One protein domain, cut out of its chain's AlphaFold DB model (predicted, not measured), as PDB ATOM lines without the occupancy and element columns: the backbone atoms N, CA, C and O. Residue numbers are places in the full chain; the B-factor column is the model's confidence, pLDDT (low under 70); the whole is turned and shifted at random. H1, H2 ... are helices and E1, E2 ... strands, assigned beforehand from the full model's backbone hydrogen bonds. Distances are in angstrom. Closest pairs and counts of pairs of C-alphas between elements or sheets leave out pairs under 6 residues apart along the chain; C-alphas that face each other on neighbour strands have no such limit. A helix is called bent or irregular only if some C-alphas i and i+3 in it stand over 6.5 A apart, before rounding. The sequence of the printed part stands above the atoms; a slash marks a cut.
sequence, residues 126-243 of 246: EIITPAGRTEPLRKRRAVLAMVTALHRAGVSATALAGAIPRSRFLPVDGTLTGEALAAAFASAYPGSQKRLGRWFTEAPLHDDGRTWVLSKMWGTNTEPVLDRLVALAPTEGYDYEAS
ATOM      1  N   GLU A 126     213.854 201.148  77.392       95.19
ATOM      2  CA  GLU A 126     213.015 201.514  78.520       95.19
ATOM      3  C   GLU A 126     212.476 202.919  78.273       95.19
ATOM      4  O   GLU A 126     213.236 203.837  77.972       95.19
ATOM      5  N   ILE A 127     211.158 203.086  78.364       95.56
ATOM      6  CA  ILE A 127     210.523 204.396  78.271       95.56
ATOM      7  C   ILE A 127     210.378 204.954  79.680       95.56
ATOM      8  O   ILE A 127     209.793 204.311  80.556       95.56
ATOM      9  N   ILE A 128     210.907 206.152  79.881       94.62
ATOM     10  CA  ILE A 128     210.891 206.884  81.141       94.62
ATOM     11  C   ILE A 128     209.765 207.911  81.058       94.62
ATOM     12  O   ILE A 128     209.627 208.634  80.073       94.62
ATOM     13  N   THR A 129     208.929 207.939  82.088       94.06
ATOM     14  CA  THR A 129     207.841 208.906  82.251       94.06
ATOM     15  C   THR A 129     207.805 209.370  83.709       94.06
ATOM     16  O   THR A 129     208.336 208.666  84.576       94.06
ATOM     17  N   PRO A 130     207.091 210.460  84.047       91.25
ATOM     18  CA  PRO A 130     206.891 210.856  85.444       91.25
ATOM     19  C   PRO A 130     206.226 209.776  86.318       91.25
ATOM     20  O   PRO A 130     206.364 209.795  87.537       91.25
ATOM     21  N   ALA A 131     205.517 208.817  85.709       88.44
ATOM     22  CA  ALA A 131     204.886 207.693  86.402       88.44
ATOM     23  C   ALA A 131     205.838 206.507  86.660       88.44
ATOM     24  O   ALA A 131     205.446 205.546  87.321       88.44
ATOM     25  N   GLY A 132     207.066 206.552  86.134       90.44
ATOM     26  CA  GLY A 132     208.063 205.490  86.249       90.44
ATOM     27  C   GLY A 132     208.616 205.022  84.902       90.44
ATOM     28  O   GLY A 132     208.381 205.632  83.855       90.44
ATOM     29  N   ARG A 133     209.373 203.919  84.953       94.56
ATOM     30  CA  ARG A 133     210.045 203.292  83.807       94.56
ATOM     31  C   ARG A 133     209.290 202.046  83.349       94.56
ATOM     32  O   ARG A 133     208.740 201.318  84.176       94.56
ATOM     33  N   THR A 134     209.255 201.795  82.043       93.50
ATOM     34  CA  THR A 134     208.743 200.523  81.511       93.50
ATOM     35  C   THR A 134     209.781 199.413  81.642       93.50
ATOM     36  O   THR A 134     210.976 199.681  81.662       93.50
ATOM     37  N   GLU A 135     209.332 198.157  81.597       91.62
ATOM     38  CA  GLU A 135     210.206 197.031  81.237       91.62
ATOM     39  C   GLU A 135     210.887 197.277  79.870       91.62
ATOM     40  O   GLU A 135     210.350 198.041  79.057       91.62
ATOM     41  N   PRO A 136     212.016 196.616  79.558       91.25
ATOM     42  CA  PRO A 136     212.685 196.764  78.267       91.25
ATOM     43  C   PRO A 136     211.787 196.341  77.085       91.25
ATOM     44  O   PRO A 136     211.414 195.174  76.918       91.25
ATOM     45  N   LEU A 137     211.451 197.289  76.207       89.44
ATOM     46  CA  LEU A 137     210.563 197.100  75.056       89.44
ATOM     47  C   LEU A 137     211.331 197.076  73.736       89.44
ATOM     48  O   LEU A 137     212.245 197.851  73.491       89.44
ATOM     49  N   ARG A 138     210.892 196.251  72.783       88.75
ATOM     50  CA  ARG A 138     211.387 196.370  71.399       88.75
ATOM     51  C   ARG A 138     210.892 197.672  70.763       88.75
ATOM     52  O   ARG A 138     209.778 198.102  71.061       88.75
ATOM     53  N   LYS A 139     211.644 198.195  69.788       87.31
ATOM     54  CA  LYS A 139     211.390 199.447  69.036       87.31
ATOM     55  C   LYS A 139     209.904 199.774  68.822       87.31
ATOM     56  O   LYS A 139     209.414 200.778  69.319       87.31
ATOM     57  N   ARG A 140     209.139 198.874  68.187       89.12
ATOM     58  CA  ARG A 140     207.701 199.087  67.908       89.12
ATOM     59  C   ARG A 140     206.839 199.353  69.149       89.12
ATOM     60  O   ARG A 140     205.860 200.081  69.065       89.12
ATOM     61  N   ARG A 141     207.161 198.721  70.279       94.12
ATOM     62  CA  ARG A 141     206.430 198.873  71.542       94.12
ATOM     63  C   ARG A 141     206.949 200.066  72.338       94.12
ATOM     64  O   ARG A 141     206.128 200.740  72.940       94.12
ATOM     65  N   ALA A 142     208.247 200.356  72.267       93.81
ATOM     66  CA  ALA A 142     208.850 201.545  72.862       93.81
ATOM     67  C   ALA A 142     208.239 202.833  72.284       93.81
ATOM     68  O   ALA A 142     207.727 203.661  73.034       93.81
ATOM     69  N   VAL A 143     208.161 202.951  70.951       94.81
ATOM     70  CA  VAL A 143     207.529 204.120  70.314       94.81
ATOM     71  C   VAL A 143     206.047 204.214  70.672       94.81
ATOM     72  O   VAL A 143     205.584 205.282  71.055       94.81
ATOM     73  N   LEU A 144     205.299 203.103  70.616       96.50
ATOM     74  CA  LEU A 144     203.890 203.098  71.024       96.50
ATOM     75  C   LEU A 144     203.717 203.567  72.477       96.50
ATOM     76  O   LEU A 144     202.816 204.358  72.751       96.50
ATOM     77  N   ALA A 145     204.573 203.106  73.394       96.38
ATOM     78  CA  ALA A 145     204.527 203.483  74.803       96.38
ATOM     79  C   ALA A 145     204.809 204.979  75.004       96.38
ATOM     80  O   ALA A 145     204.016 205.638  75.671       96.38
ATOM     81  N   MET A 146     205.856 205.523  74.373       97.06
ATOM     82  CA  MET A 146     206.179 206.954  74.434       97.06
ATOM     83  C   MET A 146     205.040 207.819  73.876       97.06
ATOM     84  O   MET A 146     204.544 208.713  74.555       97.06
ATOM     85  N   VAL A 147     204.551 207.502  72.672       97.31
ATOM     86  CA  VAL A 147     203.434 208.218  72.026       97.31
ATOM     87  C   VAL A 147     202.174 208.182  72.893       97.31
ATOM     88  O   VAL A 147     201.532 209.210  73.103       97.31
ATOM     89  N   THR A 148     201.840 207.016  73.451       97.00
ATOM     90  CA  THR A 148     200.684 206.868  74.347       97.00
ATOM     91  C   THR A 148     200.866 207.670  75.636       97.00
ATOM     92  O   THR A 148     199.911 208.279  76.116       97.00
ATOM     93  N   ALA A 149     202.071 207.676  76.213       96.38
ATOM     94  CA  ALA A 149     202.368 208.401  77.444       96.38
ATOM     95  C   ALA A 149     202.262 209.919  77.254       96.38
ATOM     96  O   ALA A 149     201.619 210.585  78.063       96.38
ATOM     97  N   LEU A 150     202.825 210.452  76.167       96.75
ATOM     98  CA  LEU A 150     202.730 211.871  75.816       96.75
ATOM     99  C   LEU A 150     201.287 212.287  75.531       96.75
ATOM    100  O   LEU A 150     200.833 213.324  76.012       96.75
ATOM    101  N   HIS A 151     200.534 211.453  74.815       97.25
ATOM    102  CA  HIS A 151     199.131 211.744  74.550       97.25
ATOM    103  C   HIS A 151     198.293 211.785  75.834       97.25
ATOM    104  O   HIS A 151     197.522 212.717  76.045       97.25
ATOM    105  N   ARG A 152     198.504 210.830  76.752       94.75
ATOM    106  CA  ARG A 152     197.872 210.849  78.085       94.75
ATOM    107  C   ARG A 152     198.265 212.068  78.918       94.75
ATOM    108  O   ARG A 152     197.485 212.485  79.764       94.75
ATOM    109  N   ALA A 153     199.447 212.628  78.678       93.88
ATOM    110  CA  ALA A 153     199.917 213.856  79.311       93.88
ATOM    111  C   ALA A 153     199.310 215.133  78.702       93.88
ATOM    112  O   ALA A 153     199.604 216.228  79.171       93.88
ATOM    113  N   GLY A 154     198.472 215.004  77.667       94.19
ATOM    114  CA  GLY A 154     197.778 216.114  77.017       94.19
ATOM    115  C   GLY A 154     198.411 216.595  75.710       94.19
ATOM    116  O   GLY A 154     197.932 217.574  75.140       94.19
ATOM    117  N   VAL A 155     199.453 215.932  75.196       96.25
ATOM    118  CA  VAL A 155     199.986 216.247  73.862       96.25
ATOM    119  C   VAL A 155     198.985 215.776  72.803       96.25
ATOM    120  O   VAL A 155     198.606 214.602  72.768       96.25
ATOM    121  N   SER A 156     198.545 216.675  71.920       96.75
ATOM    122  CA  SER A 156     197.584 216.318  70.871       96.75
ATOM    123  C   SER A 156     198.184 215.327  69.870       96.75
ATOM    124  O   SER A 156     199.376 215.369  69.549       96.75
ATOM    125  N   ALA A 157     197.353 214.444  69.325       95.81
ATOM    126  CA  ALA A 157     197.748 213.507  68.281       95.81
ATOM    127  C   ALA A 157     198.261 214.242  67.035       95.81
ATOM    128  O   ALA A 157     199.206 213.791  66.397       95.81
ATOM    129  N   THR A 158     197.719 215.423  66.735       94.88
ATOM    130  CA  THR A 158     198.223 216.275  65.652       94.88
ATOM    131  C   THR A 158     199.653 216.763  65.919       94.88
ATOM    132  O   THR A 158     200.474 216.754  65.002       94.88
ATOM    133  N   ALA A 159     199.993 217.144  67.157       94.44
ATOM    134  CA  ALA A 159     201.366 217.514  67.513       94.44
ATOM    135  C   ALA A 159     202.315 216.306  67.424       94.44
ATOM    136  O   ALA A 159     203.394 216.408  66.837       94.44
ATOM    137  N   LEU A 160     201.881 215.138  67.910       95.50
ATOM    138  CA  LEU A 160     202.626 213.878  67.788       95.50
ATOM    139  C   LEU A 160     202.868 213.499  66.318       95.50
ATOM    140  O   LEU A 160     203.968 213.083  65.957       95.50
ATOM    141  N   ALA A 161     201.881 213.715  65.444       91.69
ATOM    142  CA  ALA A 161     202.009 213.516  64.001       91.69
ATOM    143  C   ALA A 161     203.030 214.457  63.339       91.69
ATOM    144  O   ALA A 161     203.536 214.137  62.269       91.69
ATOM    145  N   GLY A 162     203.368 215.589  63.966       90.12
ATOM    146  CA  GLY A 162     204.467 216.453  63.528       90.12
ATOM    147  C   GLY A 162     205.858 215.880  63.831       90.12
ATOM    148  O   GLY A 162     206.808 216.146  63.094       90.12
ATOM    149  N   ALA A 163     205.991 215.068  64.885       88.25
ATOM    150  CA  ALA A 163     207.247 214.414  65.269       88.25
ATOM    151  C   ALA A 163     207.448 213.035  64.614       88.25
ATOM    152  O   ALA A 163     208.580 212.558  64.501       88.25
ATOM    153  N   ILE A 164     206.368 212.390  64.172       89.56
ATOM    154  CA  ILE A 164     206.384 211.045  63.587       89.56
ATOM    155  C   ILE A 164     206.266 211.135  62.058       89.56
ATOM    156  O   ILE A 164     205.462 211.920  61.560       89.56
ATOM    157  N   PRO A 165     207.001 210.320  61.275       84.00
ATOM    158  CA  PRO A 165     206.811 210.273  59.829       84.00
ATOM    159  C   PRO A 165     205.350 210.006  59.457       84.00
ATOM    160  O   PRO A 165     204.721 209.090  59.990       84.00
ATOM    161  N   ARG A 166     204.825 210.770  58.492       82.75
ATOM    162  CA  ARG A 166     203.412 210.710  58.082       82.75
ATOM    163  C   ARG A 166     202.973 209.301  57.667       82.75
ATOM    164  O   ARG A 166     201.841 208.915  57.913       82.75
ATOM    165  N   SER A 167     203.880 208.503  57.105       81.12
ATOM    166  CA  SER A 167     203.642 207.105  56.721       81.12
ATOM    167  C   SER A 167     203.533 206.125  57.898       81.12
ATOM    168  O   SER A 167     203.247 204.948  57.682       81.12
ATOM    169  N   ARG A 168     203.780 206.560  59.143       87.56
ATOM    170  CA  ARG A 168     203.789 205.699  60.339       87.56
ATOM    171  C   ARG A 168     202.764 206.076  61.398       87.56
ATOM    172  O   ARG A 168     202.591 205.291  62.327       87.56
ATOM    173  N   PHE A 169     202.083 207.210  61.271       93.06
ATOM    174  CA  PHE A 169     201.021 207.616  62.188       93.06
ATOM    175  C   PHE A 169     199.880 208.255  61.405       93.06
ATOM    176  O   PHE A 169     199.994 209.385  60.931       93.06
ATOM    177  N   LEU A 170     198.810 207.485  61.210       91.88
ATOM    178  CA  LEU A 170     197.753 207.813  60.260       91.88
ATOM    179  C   LEU A 170     196.402 208.002  60.958       91.88
ATOM    180  O   LEU A 170     196.028 207.147  61.766       91.88
ATOM    181  N   PRO A 171     195.658 209.073  60.634       95.50
ATOM    182  CA  PRO A 171     194.321 209.301  61.162       95.50
ATOM    183  C   PRO A 171     193.242 208.597  60.333       95.50
ATOM    184  O   PRO A 171     193.373 208.421  59.123       95.50
ATOM    185  N   VAL A 172     192.130 208.270  60.975       94.88
ATOM    186  CA  VAL A 172     190.848 207.917  60.360       94.88
ATOM    187  C   VAL A 172     189.776 208.731  61.068       94.88
ATOM    188  O   VAL A 172     189.848 208.911  62.284       94.88
ATOM    189  N   ASP A 173     188.801 209.243  60.326       94.75
ATOM    190  CA  ASP A 173     187.722 210.025  60.922       94.75
ATOM    191  C   ASP A 173     186.821 209.153  61.813       94.75
ATOM    192  O   ASP A 173     186.513 208.000  61.501       94.75
ATOM    193  N   GLY A 174     186.394 209.730  62.935       94.19
ATOM    194  CA  GLY A 174     185.604 209.068  63.966       94.19
ATOM    195  C   GLY A 174     186.443 208.462  65.092       94.19
ATOM    196  O   GLY A 174     187.653 208.257  64.984       94.19
ATOM    197  N   THR A 175     185.765 208.135  66.190       95.69
ATOM    198  CA  THR A 175     186.325 207.432  67.353       95.69
ATOM    199  C   THR A 175     186.003 205.944  67.222       95.69
ATOM    200  O   THR A 175     184.943 205.486  67.644       95.69
ATOM    201  N   LEU A 176     186.885 205.194  66.563       95.00
ATOM    202  CA  LEU A 176     186.645 203.822  66.120       95.00
ATOM    203  C   LEU A 176     187.572 202.851  66.846       95.00
ATOM    204  O   LEU A 176     188.752 203.120  67.024       95.00
ATOM    205  N   THR A 177     187.076 201.670  67.194       94.06
ATOM    206  CA  THR A 177     187.886 200.601  67.799       94.06
ATOM    207  C   THR A 177     187.577 199.255  67.148       94.06
ATOM    208  O   THR A 177     186.615 199.124  66.386       94.06
ATOM    209  N   GLY A 178     188.417 198.251  67.412       91.44
ATOM    210  CA  GLY A 178     188.181 196.871  66.982       91.44
ATOM    211  C   GLY A 178     187.993 196.719  65.469       91.44
ATOM    212  O   GLY A 178     188.734 197.297  64.670       91.44
ATOM    213  N   GLU A 179     186.997 195.930  65.072       90.31
ATOM    214  CA  GLU A 179     186.710 195.641  63.661       90.31
ATOM    215  C   GLU A 179     186.274 196.881  62.875       90.31
ATOM    216  O   GLU A 179     186.667 197.035  61.719       90.31
ATOM    217  N   ALA A 180     185.533 197.803  63.501       92.81
ATOM    218  CA  ALA A 180     185.102 199.041  62.855       92.81
ATOM    219  C   ALA A 180     186.301 199.922  62.476       92.81
ATOM    220  O   ALA A 180     186.354 200.446  61.364       92.81
ATOM    221  N   LEU A 181     187.300 200.022  63.363       94.12
ATOM    222  CA  LEU A 181     188.560 200.695  63.048       94.12
ATOM    223  C   LEU A 181     189.307 199.971  61.932       94.12
ATOM    224  O   LEU A 181     189.751 200.615  60.988       94.12
ATOM    225  N   ALA A 182     189.449 198.647  62.017       89.38
ATOM    226  CA  ALA A 182     190.173 197.881  61.005       89.38
ATOM    227  C   ALA A 182     189.551 198.049  59.608       89.38
ATOM    228  O   ALA A 182     190.277 198.264  58.636       89.38
ATOM    229  N   ALA A 183     188.219 198.010  59.512       90.25
ATOM    230  CA  ALA A 183     187.486 198.216  58.269       90.25
ATOM    231  C   ALA A 183     187.635 199.650  57.741       90.25
ATOM    232  O   ALA A 183     187.957 199.843  56.568       90.25
ATOM    233  N   ALA A 184     187.455 200.658  58.600       91.75
ATOM    234  CA  ALA A 184     187.588 202.059  58.209       91.75
ATOM    235  C   ALA A 184     189.026 202.409  57.798       91.75
ATOM    236  O   ALA A 184     189.231 203.078  56.788       91.75
ATOM    237  N   PHE A 185     190.024 201.894  58.518       89.94
ATOM    238  CA  PHE A 185     191.440 202.072  58.203       89.94
ATOM    239  C   PHE A 185     191.815 201.400  56.877       89.94
ATOM    240  O   PHE A 185     192.472 202.014  56.041       89.94
ATOM    241  N   ALA A 186     191.352 200.169  56.644       86.81
ATOM    242  CA  ALA A 186     191.562 199.473  55.376       86.81
ATOM    243  C   ALA A 186     190.919 200.206  54.187       86.81
ATOM    244  O   ALA A 186     191.504 200.238  53.108       86.81
ATOM    245  N   SER A 187     189.741 200.801  54.392       87.12
ATOM    246  CA  SER A 187     189.040 201.594  53.378       87.12
ATOM    247  C   SER A 187     189.762 202.912  53.076       87.12
ATOM    248  O   SER A 187     190.001 203.237  51.915       87.12
ATOM    249  N   ALA A 188     190.169 203.647  54.117       84.62
ATOM    250  CA  ALA A 188     190.885 204.917  53.985       84.62
ATOM    251  C   ALA A 188     192.290 204.747  53.386       84.62
ATOM    252  O   ALA A 188     192.785 205.633  52.690       84.62
ATOM    253  N   TYR A 189     192.919 203.593  53.625       84.06
ATOM    254  CA  TYR A 189     194.266 203.274  53.164       84.06
ATOM    255  C   TYR A 189     194.277 201.912  52.447       84.06
ATOM    256  O   TYR A 189     194.694 200.916  53.045       84.06
ATOM    257  N   PRO A 190     193.876 201.832  51.161       70.19
ATOM    258  CA  PRO A 190     193.702 200.560  50.443       70.19
ATOM    259  C   PRO A 190     194.960 199.675  50.405       70.19
ATOM    260  O   PRO A 190     194.875 198.450  50.531       70.19
ATOM    261  N   GLY A 191     196.156 200.279  50.337       64.75
ATOM    262  CA  GLY A 191     197.439 199.561  50.420       64.75
ATOM    263  C   GLY A 191     197.675 198.854  51.768       64.75
ATOM    264  O   GLY A 191     198.442 197.890  51.852       64.75
ATOM    265  N   SER A 192     196.971 199.278  52.823       59.53
ATOM    266  CA  SER A 192     197.055 198.717  54.174       59.53
ATOM    267  C   SER A 192     196.135 197.514  54.403       59.53
ATOM    268  O   SER A 192     196.387 196.744  55.327       59.53
ATOM    269  N   GLN A 193     195.124 197.278  53.557       56.09
ATOM    270  CA  GLN A 193     194.134 196.210  53.757       56.09
ATOM    271  C   GLN A 193     194.773 194.810  53.792       56.09
ATOM    272  O   GLN A 193     194.421 193.977  54.624       56.09
ATOM    273  N   LYS A 194     195.797 194.568  52.961       56.09
ATOM    274  CA  LYS A 194     196.609 193.329  52.982       56.09
ATOM    275  C   LYS A 194     197.697 193.325  54.069       56.09
ATOM    276  O   LYS A 194     198.429 192.349  54.210       56.09
ATOM    277  N   ARG A 195     197.850 194.428  54.809       68.00
ATOM    278  CA  ARG A 195     198.966 194.712  55.728       68.00
ATOM    279  C   ARG A 195     198.492 195.230  57.095       68.00
ATOM    280  O   ARG A 195     199.305 195.783  57.829       68.00
ATOM    281  N   LEU A 196     197.227 195.012  57.478       77.88
ATOM    282  CA  LEU A 196     196.660 195.463  58.763       77.88
ATOM    283  C   LEU A 196     197.494 194.999  59.969       77.88
ATOM    284  O   LEU A 196     197.692 195.749  60.920       77.88
ATOM    285  N   GLY A 197     198.100 193.808  59.891       79.69
ATOM    286  CA  GLY A 197     199.009 193.292  60.920       79.69
ATOM    287  C   GLY A 197     200.266 194.142  61.169       79.69
ATOM    288  O   GLY A 197     200.935 193.947  62.184       79.69
ATOM    289  N   ARG A 198     200.587 195.097  60.283       84.50
ATOM    290  CA  ARG A 198     201.676 196.074  60.439       84.50
ATOM    291  C   ARG A 198     201.257 197.343  61.183       84.50
ATOM    292  O   ARG A 198     202.091 198.221  61.345       84.50
ATOM    293  N   TRP A 199     200.025 197.439  61.668       89.44
ATOM    294  CA  TRP A 199     199.497 198.611  62.365       89.44
ATOM    295  C   TRP A 199     198.972 198.229  63.751       89.44
ATOM    296  O   TRP A 199     198.506 197.106  63.951       89.44
ATOM    297  N   PHE A 200     199.084 199.125  64.731       92.06
ATOM    298  CA  PHE A 200     198.558 198.949  66.090       92.06
ATOM    299  C   PHE A 200     197.062 199.284  66.163       92.06
ATOM    300  O   PHE A 200     196.648 200.173  66.901       92.06
ATOM    301  N   THR A 201     196.228 198.568  65.406       92.31
ATOM    302  CA  THR A 201     194.764 198.731  65.467       92.31
ATOM    303  C   THR A 201     194.184 198.304  66.817       92.31
ATOM    304  O   THR A 201     193.078 198.697  67.165       92.31
ATOM    305  N   GLU A 202     194.927 197.504  67.589       93.19
ATOM    306  CA  GLU A 202     194.556 197.102  68.948       93.19
ATOM    307  C   GLU A 202     194.809 198.182  70.014       93.19
ATOM    308  O   GLU A 202     194.324 198.055  71.134       93.19
ATOM    309  N   ALA A 203     195.591 199.215  69.693       93.88
ATOM    310  CA  ALA A 203     195.969 200.280  70.619       93.88
ATOM    311  C   ALA A 203     195.995 201.647  69.905       93.88
ATOM    312  O   ALA A 203     197.064 202.251  69.782       93.88
ATOM    313  N   PRO A 204     194.847 202.112  69.379       96.12
ATOM    314  CA  PRO A 204     194.764 203.408  68.726       96.12
ATOM    315  C   PRO A 204     194.797 204.563  69.737       96.12
ATOM    316  O   PRO A 204     194.524 204.382  70.926       96.12
ATOM    317  N   LEU A 205     195.082 205.765  69.240       96.25
ATOM    318  CA  LEU A 205     194.880 207.016  69.970       96.25
ATOM    319  C   LEU A 205     193.602 207.687  69.462       96.25
ATOM    320  O   LEU A 205     193.338 207.681  68.261       96.25
ATOM    321  N   HIS A 206     192.820 208.276  70.360       97.12
ATOM    322  CA  HIS A 206     191.607 209.012  70.008       97.12
ATOM    323  C   HIS A 206     191.792 210.474  70.365       97.12
ATOM    324  O   HIS A 206     191.989 210.795  71.532       97.12
ATOM    325  N   ASP A 207     191.715 211.344  69.366       96.31
ATOM    326  CA  ASP A 207     191.885 212.777  69.563       96.31
ATOM    327  C   ASP A 207     191.137 213.558  68.486       96.31
ATOM    328  O   ASP A 207     191.118 213.145  67.327       96.31
ATOM    329  N   ASP A 208     190.530 214.677  68.877       92.81
ATOM    330  CA  ASP A 208     189.818 215.609  67.989       92.81
ATOM    331  C   ASP A 208     188.843 214.929  66.999       92.81
ATOM    332  O   ASP A 208     188.843 215.173  65.793       92.81
ATOM    333  N   GLY A 209     188.043 213.978  67.499       92.75
ATOM    334  CA  GLY A 209     187.070 213.236  66.685       92.75
ATOM    335  C   GLY A 209     187.685 212.283  65.654       92.75
ATOM    336  O   GLY A 209     186.972 211.798  64.775       92.75
ATOM    337  N   ARG A 210     188.987 211.998  65.752       96.50
ATOM    338  CA  ARG A 210     189.729 211.077  64.889       96.50
ATOM    339  C   ARG A 210     190.363 209.950  65.684       96.50
ATOM    340  O   ARG A 210     190.680 210.071  66.867       96.50
ATOM    341  N   THR A 211     190.614 208.853  64.985       97.31
ATOM    342  CA  THR A 211     191.358 207.707  65.487       97.31
ATOM    343  C   THR A 211     192.685 207.600  64.767       97.31
ATOM    344  O   THR A 211     192.736 207.424  63.554       97.31
ATOM    345  N   TRP A 212     193.767 207.682  65.525       97.06
ATOM    346  CA  TRP A 212     195.125 207.638  65.023       97.06
ATOM    347  C   TRP A 212     195.742 206.267  65.264       97.06
ATOM    348  O   TRP A 212     195.697 205.728  66.372       97.06
ATOM    349  N   VAL A 213     196.344 205.705  64.220       95.62
ATOM    350  CA  VAL A 213     196.929 204.366  64.248       95.62
ATOM    351  C   VAL A 213     198.416 204.448  63.940       95.62
ATOM    352  O   VAL A 213     198.839 205.007  62.927       95.62
ATOM    353  N   LEU A 214     199.215 203.858  64.828       94.62
ATOM    354  CA  LEU A 214     200.666 203.812  64.712       94.62
ATOM    355  C   LEU A 214     201.122 202.533  63.996       94.62
ATOM    356  O   LEU A 214     200.614 201.438  64.247       94.62
ATOM    357  N   SER A 215     202.122 202.651  63.131       90.56
ATOM    358  CA  SER A 215     202.763 201.512  62.480       90.56
ATOM    359  C   SER A 215     203.590 200.682  63.472       90.56
ATOM    360  O   SER A 215     204.174 201.188  64.429       90.56
ATOM    361  N   LYS A 216     203.683 199.376  63.220       87.44
ATOM    362  CA  LYS A 216     204.567 198.408  63.889       87.44
ATOM    363  C   LYS A 216     205.963 198.377  63.251       87.44
ATOM    364  O   LYS A 216     206.846 197.714  63.796       87.44
ATOM    365  N   MET A 217     206.158 199.050  62.115       83.44
ATOM    366  CA  MET A 217     207.382 198.997  61.311       83.44
ATOM    367  C   MET A 217     208.345 200.120  61.699       83.44
ATOM    368  O   MET A 217     208.122 201.282  61.368       83.44
ATOM    369  N   TRP A 218     209.432 199.754  62.377       80.12
ATOM    370  CA  TRP A 218     210.440 200.684  62.884       80.12
ATOM    371  C   TRP A 218     211.841 200.151  62.596       80.12
ATOM    372  O   TRP A 218     212.114 198.970  62.814       80.12
ATOM    373  N   GLY A 219     212.703 201.022  62.073       72.12
ATOM    374  CA  GLY A 219     214.073 200.708  61.664       72.12
ATOM    375  C   GLY A 219     215.092 201.588  62.383       72.12
ATOM    376  O   GLY A 219     214.944 201.889  63.567       72.12
ATOM    377  N   THR A 220     216.119 202.030  61.662       71.50
ATOM    378  CA  THR A 220     217.172 202.919  62.186       71.50
ATOM    379  C   THR A 220     216.649 204.292  62.613       71.50
ATOM    380  O   THR A 220     217.195 204.890  63.526       71.50
ATOM    381  N   ASN A 221     215.531 204.759  62.048       71.12
ATOM    382  CA  ASN A 221     214.897 206.035  62.406       71.12
ATOM    383  C   ASN A 221     214.071 205.975  63.717       71.12
ATOM    384  O   ASN A 221     213.103 206.711  63.865       71.12
ATOM    385  N   THR A 222     214.364 205.044  64.634       84.06
ATOM    386  CA  THR A 222     213.602 204.916  65.893       84.06
ATOM    387  C   THR A 222     214.044 205.961  66.914       84.06
ATOM    388  O   THR A 222     213.205 206.711  67.399       84.06
ATOM    389  N   GLU A 223     215.344 206.053  67.194       87.06
ATOM    390  CA  GLU A 223     215.909 207.001  68.169       87.06
ATOM    391  C   GLU A 223     215.664 208.464  67.771       87.06
ATOM    392  O   GLU A 223     215.068 209.178  68.571       87.06
ATOM    393  N   PRO A 224     215.895 208.899  66.511       87.50
ATOM    394  CA  PRO A 224     215.572 210.272  66.113       87.50
ATOM    395  C   PRO A 224     214.077 210.618  66.213       87.50
ATOM    396  O   PRO A 224     213.696 211.788  66.266       87.50
ATOM    397  N   VAL A 225     213.191 209.618  66.172       89.62
ATOM    398  CA  VAL A 225     211.758 209.830  66.414       89.62
ATOM    399  C   VAL A 225     211.476 209.924  67.908       89.62
ATOM    400  O   VAL A 225     210.704 210.791  68.303       89.62
ATOM    401  N   LEU A 226     212.107 209.090  68.738       90.62
ATOM    402  CA  LEU A 226     211.995 209.189  70.193       90.62
ATOM    403  C   LEU A 226     212.529 210.532  70.711       90.62
ATOM    404  O   LEU A 226     211.829 211.166  71.490       90.62
ATOM    405  N   ASP A 227     213.658 211.029  70.200       91.31
ATOM    406  CA  ASP A 227     214.197 212.355  70.545       91.31
ATOM    407  C   ASP A 227     213.187 213.474  70.251       91.31
ATOM    408  O   ASP A 227     212.906 214.330  71.092       91.31
ATOM    409  N   ARG A 228     212.582 213.448  69.054       93.25
ATOM    410  CA  ARG A 228     211.547 214.419  68.667       93.25
ATOM    411  C   ARG A 228     210.293 214.306  69.526       93.25
ATOM    412  O   ARG A 228     209.659 215.320  69.791       93.25
ATOM    413  N   LEU A 229     209.923 213.097  69.943       94.19
ATOM    414  CA  LEU A 229     208.785 212.869  70.833       94.19
ATOM    415  C   LEU A 229     209.068 213.383  72.248       94.19
ATOM    416  O   LEU A 229     208.219 214.065  72.812       94.19
ATOM    417  N   VAL A 230     210.258 213.125  72.796       93.62
ATOM    418  CA  VAL A 230     210.694 213.659  74.097       93.62
ATOM    419  C   VAL A 230     210.674 215.187  74.093       93.62
ATOM    420  O   VAL A 230     210.179 215.795  75.036       93.62
ATOM    421  N   ALA A 231     211.099 215.823  72.998       91.88
ATOM    422  CA  ALA A 231     211.044 217.279  72.856       91.88
ATOM    423  C   ALA A 231     209.614 217.867  72.869       91.88
ATOM    424  O   ALA A 231     209.456 219.069  73.078       91.88
ATOM    425  N   LEU A 232     208.575 217.049  72.652       92.56
ATOM    426  CA  LEU A 232     207.167 217.455  72.767       92.56
ATOM    427  C   LEU A 232     206.595 217.269  74.180       92.56
ATOM    428  O   LEU A 232     205.414 217.552  74.396       92.56
ATOM    429  N   ALA A 233     207.382 216.763  75.131       90.94
ATOM    430  CA  ALA A 233     206.910 216.510  76.482       90.94
ATOM    431  C   ALA A 233     206.428 217.806  77.161       90.94
ATOM    432  O   ALA A 233     207.140 218.810  77.161       90.94
ATOM    433  N   PRO A 234     205.233 217.801  77.780       86.31
ATOM    434  CA  PRO A 234     204.681 218.997  78.415       86.31
ATOM    435  C   PRO A 234     205.382 219.342  79.739       86.31
ATOM    436  O   PRO A 234     205.232 220.450  80.248       86.31
ATOM    437  N   THR A 235     206.115 218.387  80.315       84.25
ATOM    438  CA  THR A 235     206.842 218.501  81.587       84.25
ATOM    439  C   THR A 235     208.127 217.679  81.518       84.25
ATOM    440  O   THR A 235     208.234 216.775  80.688       84.25
ATOM    441  N   GLU A 236     209.092 217.972  82.389       83.75
ATOM    442  CA  GLU A 236     210.297 217.149  82.533       83.75
ATOM    443  C   GLU A 236     209.961 215.727  83.025       83.75
ATOM    444  O   GLU A 236     208.933 215.495  83.663       83.75
ATOM    445  N   GLY A 237     210.846 214.765  82.738       83.81
ATOM    446  CA  GLY A 237     210.703 213.370  83.173       83.81
ATOM    447  C   GLY A 237     210.223 212.391  82.098       83.81
ATOM    448  O   GLY A 237     209.944 211.239  82.425       83.81
ATOM    449  N   TYR A 238     210.138 212.822  80.835       93.06
ATOM    450  CA  TYR A 238     209.981 211.935  79.681       93.06
ATOM    451  C   TYR A 238     211.335 211.720  79.023       93.06
ATOM    452  O   TYR A 238     211.984 212.691  78.648       93.06
ATOM    453  N   ASP A 239     211.749 210.468  78.883       93.94
ATOM    454  CA  ASP A 239     213.007 210.110  78.228       93.94
ATOM    455  C   ASP A 239     212.981 208.636  77.789       93.94
ATOM    456  O   ASP A 239     211.987 207.928  77.993       93.94
ATOM    457  N   TYR A 240     214.056 208.148  77.184       93.75
ATOM    458  CA  TYR A 240     214.239 206.739  76.881       93.75
ATOM    459  C   TYR A 240     215.694 206.310  77.068       93.75
ATOM    460  O   TYR A 240     216.627 207.041  76.757       93.75
ATOM    461  N   GLU A 241     215.893 205.079  77.528       91.06
ATOM    462  CA  GLU A 241     217.225 204.487  77.667       91.06
ATOM    463  C   GLU A 241     217.309 203.193  76.856       91.06
ATOM    464  O   GLU A 241     216.409 202.350  76.881       91.06
ATOM    465  N   ALA A 242     218.408 203.027  76.122       86.88
ATOM    466  CA  ALA A 242     218.752 201.768  75.482       86.88
ATOM    467  C   ALA A 242     219.263 200.789  76.552       86.88
ATOM    468  O   ALA A 242     220.311 201.004  77.160       86.88
ATOM    469  N   SER A 243     218.528 199.706  76.787       79.38
ATOM    470  CA  SER A 243     218.892 198.693  77.774       79.38
ATOM    471  C   SER A 243     219.951 197.767  77.172       79.38
ATOM    472  O   SER A 243     219.667 196.900  76.336       79.38
TER     473      SER A 243
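AT A GLANCE: This is residues 126 to 243 of the 246 residues of an uncharacterized protein of Pseudosporangium ferrugineum (UniProt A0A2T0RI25). The domain is built round H1, which runs through its middle between two small sheets, the two-stranded ribbon E1 E5 toward one end of the longest axis and the three-stranded sheet E2 E4 E3 toward the other. H5 runs side by side with H1, H2 packs at a slant on both, and the helical hairpin H3 H4 makes the far end, with H3 across the sheet's other face. The 118 printed residues hold five named helices and five named strands, in the order E1 H1 H2 E2 H3 H4 E3 E4 H5 E5; both sheets are antiparallel and the class is mixed, helices and strands. The whole is compact, with a radius of gyration of the C-alphas of 13.9 A, and spans 38 by 28 by 22 A.

IN THESE COORDINATES: E1 is residues 126 to 129, beginning at C-alpha 126 (213.015, 201.514, 78.520). H1, residues 139 to 152, is 19.9 A long, and H2 is residues 157 to 163. E2, residues 169 to 173, is 13.6 A long. H3, residues 178 to 188, is 15.5 A long and begins at C-alpha 178 (188.181, 196.871, 66.982). H4 is residues 190 to 198, E3 residues 205 to 207, and E4 residues 210 to 214, 13.1 A long. H5, residues 220 to 230, is 17.3 A long. E5, residues 239 to 242, ends at C-alpha 242 (218.752, 201.768, 75.482). H4 and H5 are irregular: C-alphas 194 and 197 are 8.3 A apart, C-alphas 220 and 223 7.4 A.

HOW THE PARTS SIT: E1 and E5 are antiparallel, with N 128 and O 239 2.8 A apart. The closest C-alphas of E1 and H1, Ile 127 and Met 146, are 6.3 A apart. H1 and H5 touch, closest at the C-alphas of Lys 139 and Thr 222, 6.7 A, at a shallow tilt of 16 degrees, the same way. H2 touches H5, closest at the C-alphas of Ala 163 and Arg 228, 5.5 A, at a steep tilt of 55 degrees. In the sheet, N 172 and O 211 of E2 and E4 are 2.8 A apart, and N 212 and O 205 of E4 and the hairpin partner E3 are 2.8 A apart. Three layers, helices on both faces of this sheet, are made by H1 and H2 on one face and H3 on the other. E2, H3 H4, E3 is a split strand-helix-strand unit, two strands running the same way with E4 between them; its crossover is right-handed. H3 runs across the strands, at a height over the sheet of 9.4 A. H4 is not on the sheet. Every O i to N i+4 pair is within hydrogen-bond range in H1 and H3, against 2 of 3 in H2, 5 of 7 in H5 and 1 of 5 in H4, where 3 of 6 O i to N i+3 pairs are.

THE WHOLE: The C-alphas farthest apart, Lys 194 and Glu 236, are 40.3 A apart. The printed part has no cut, and no link is long. The mean pLDDT of the printed part is 89.4; residues 191 to 195 are under 70.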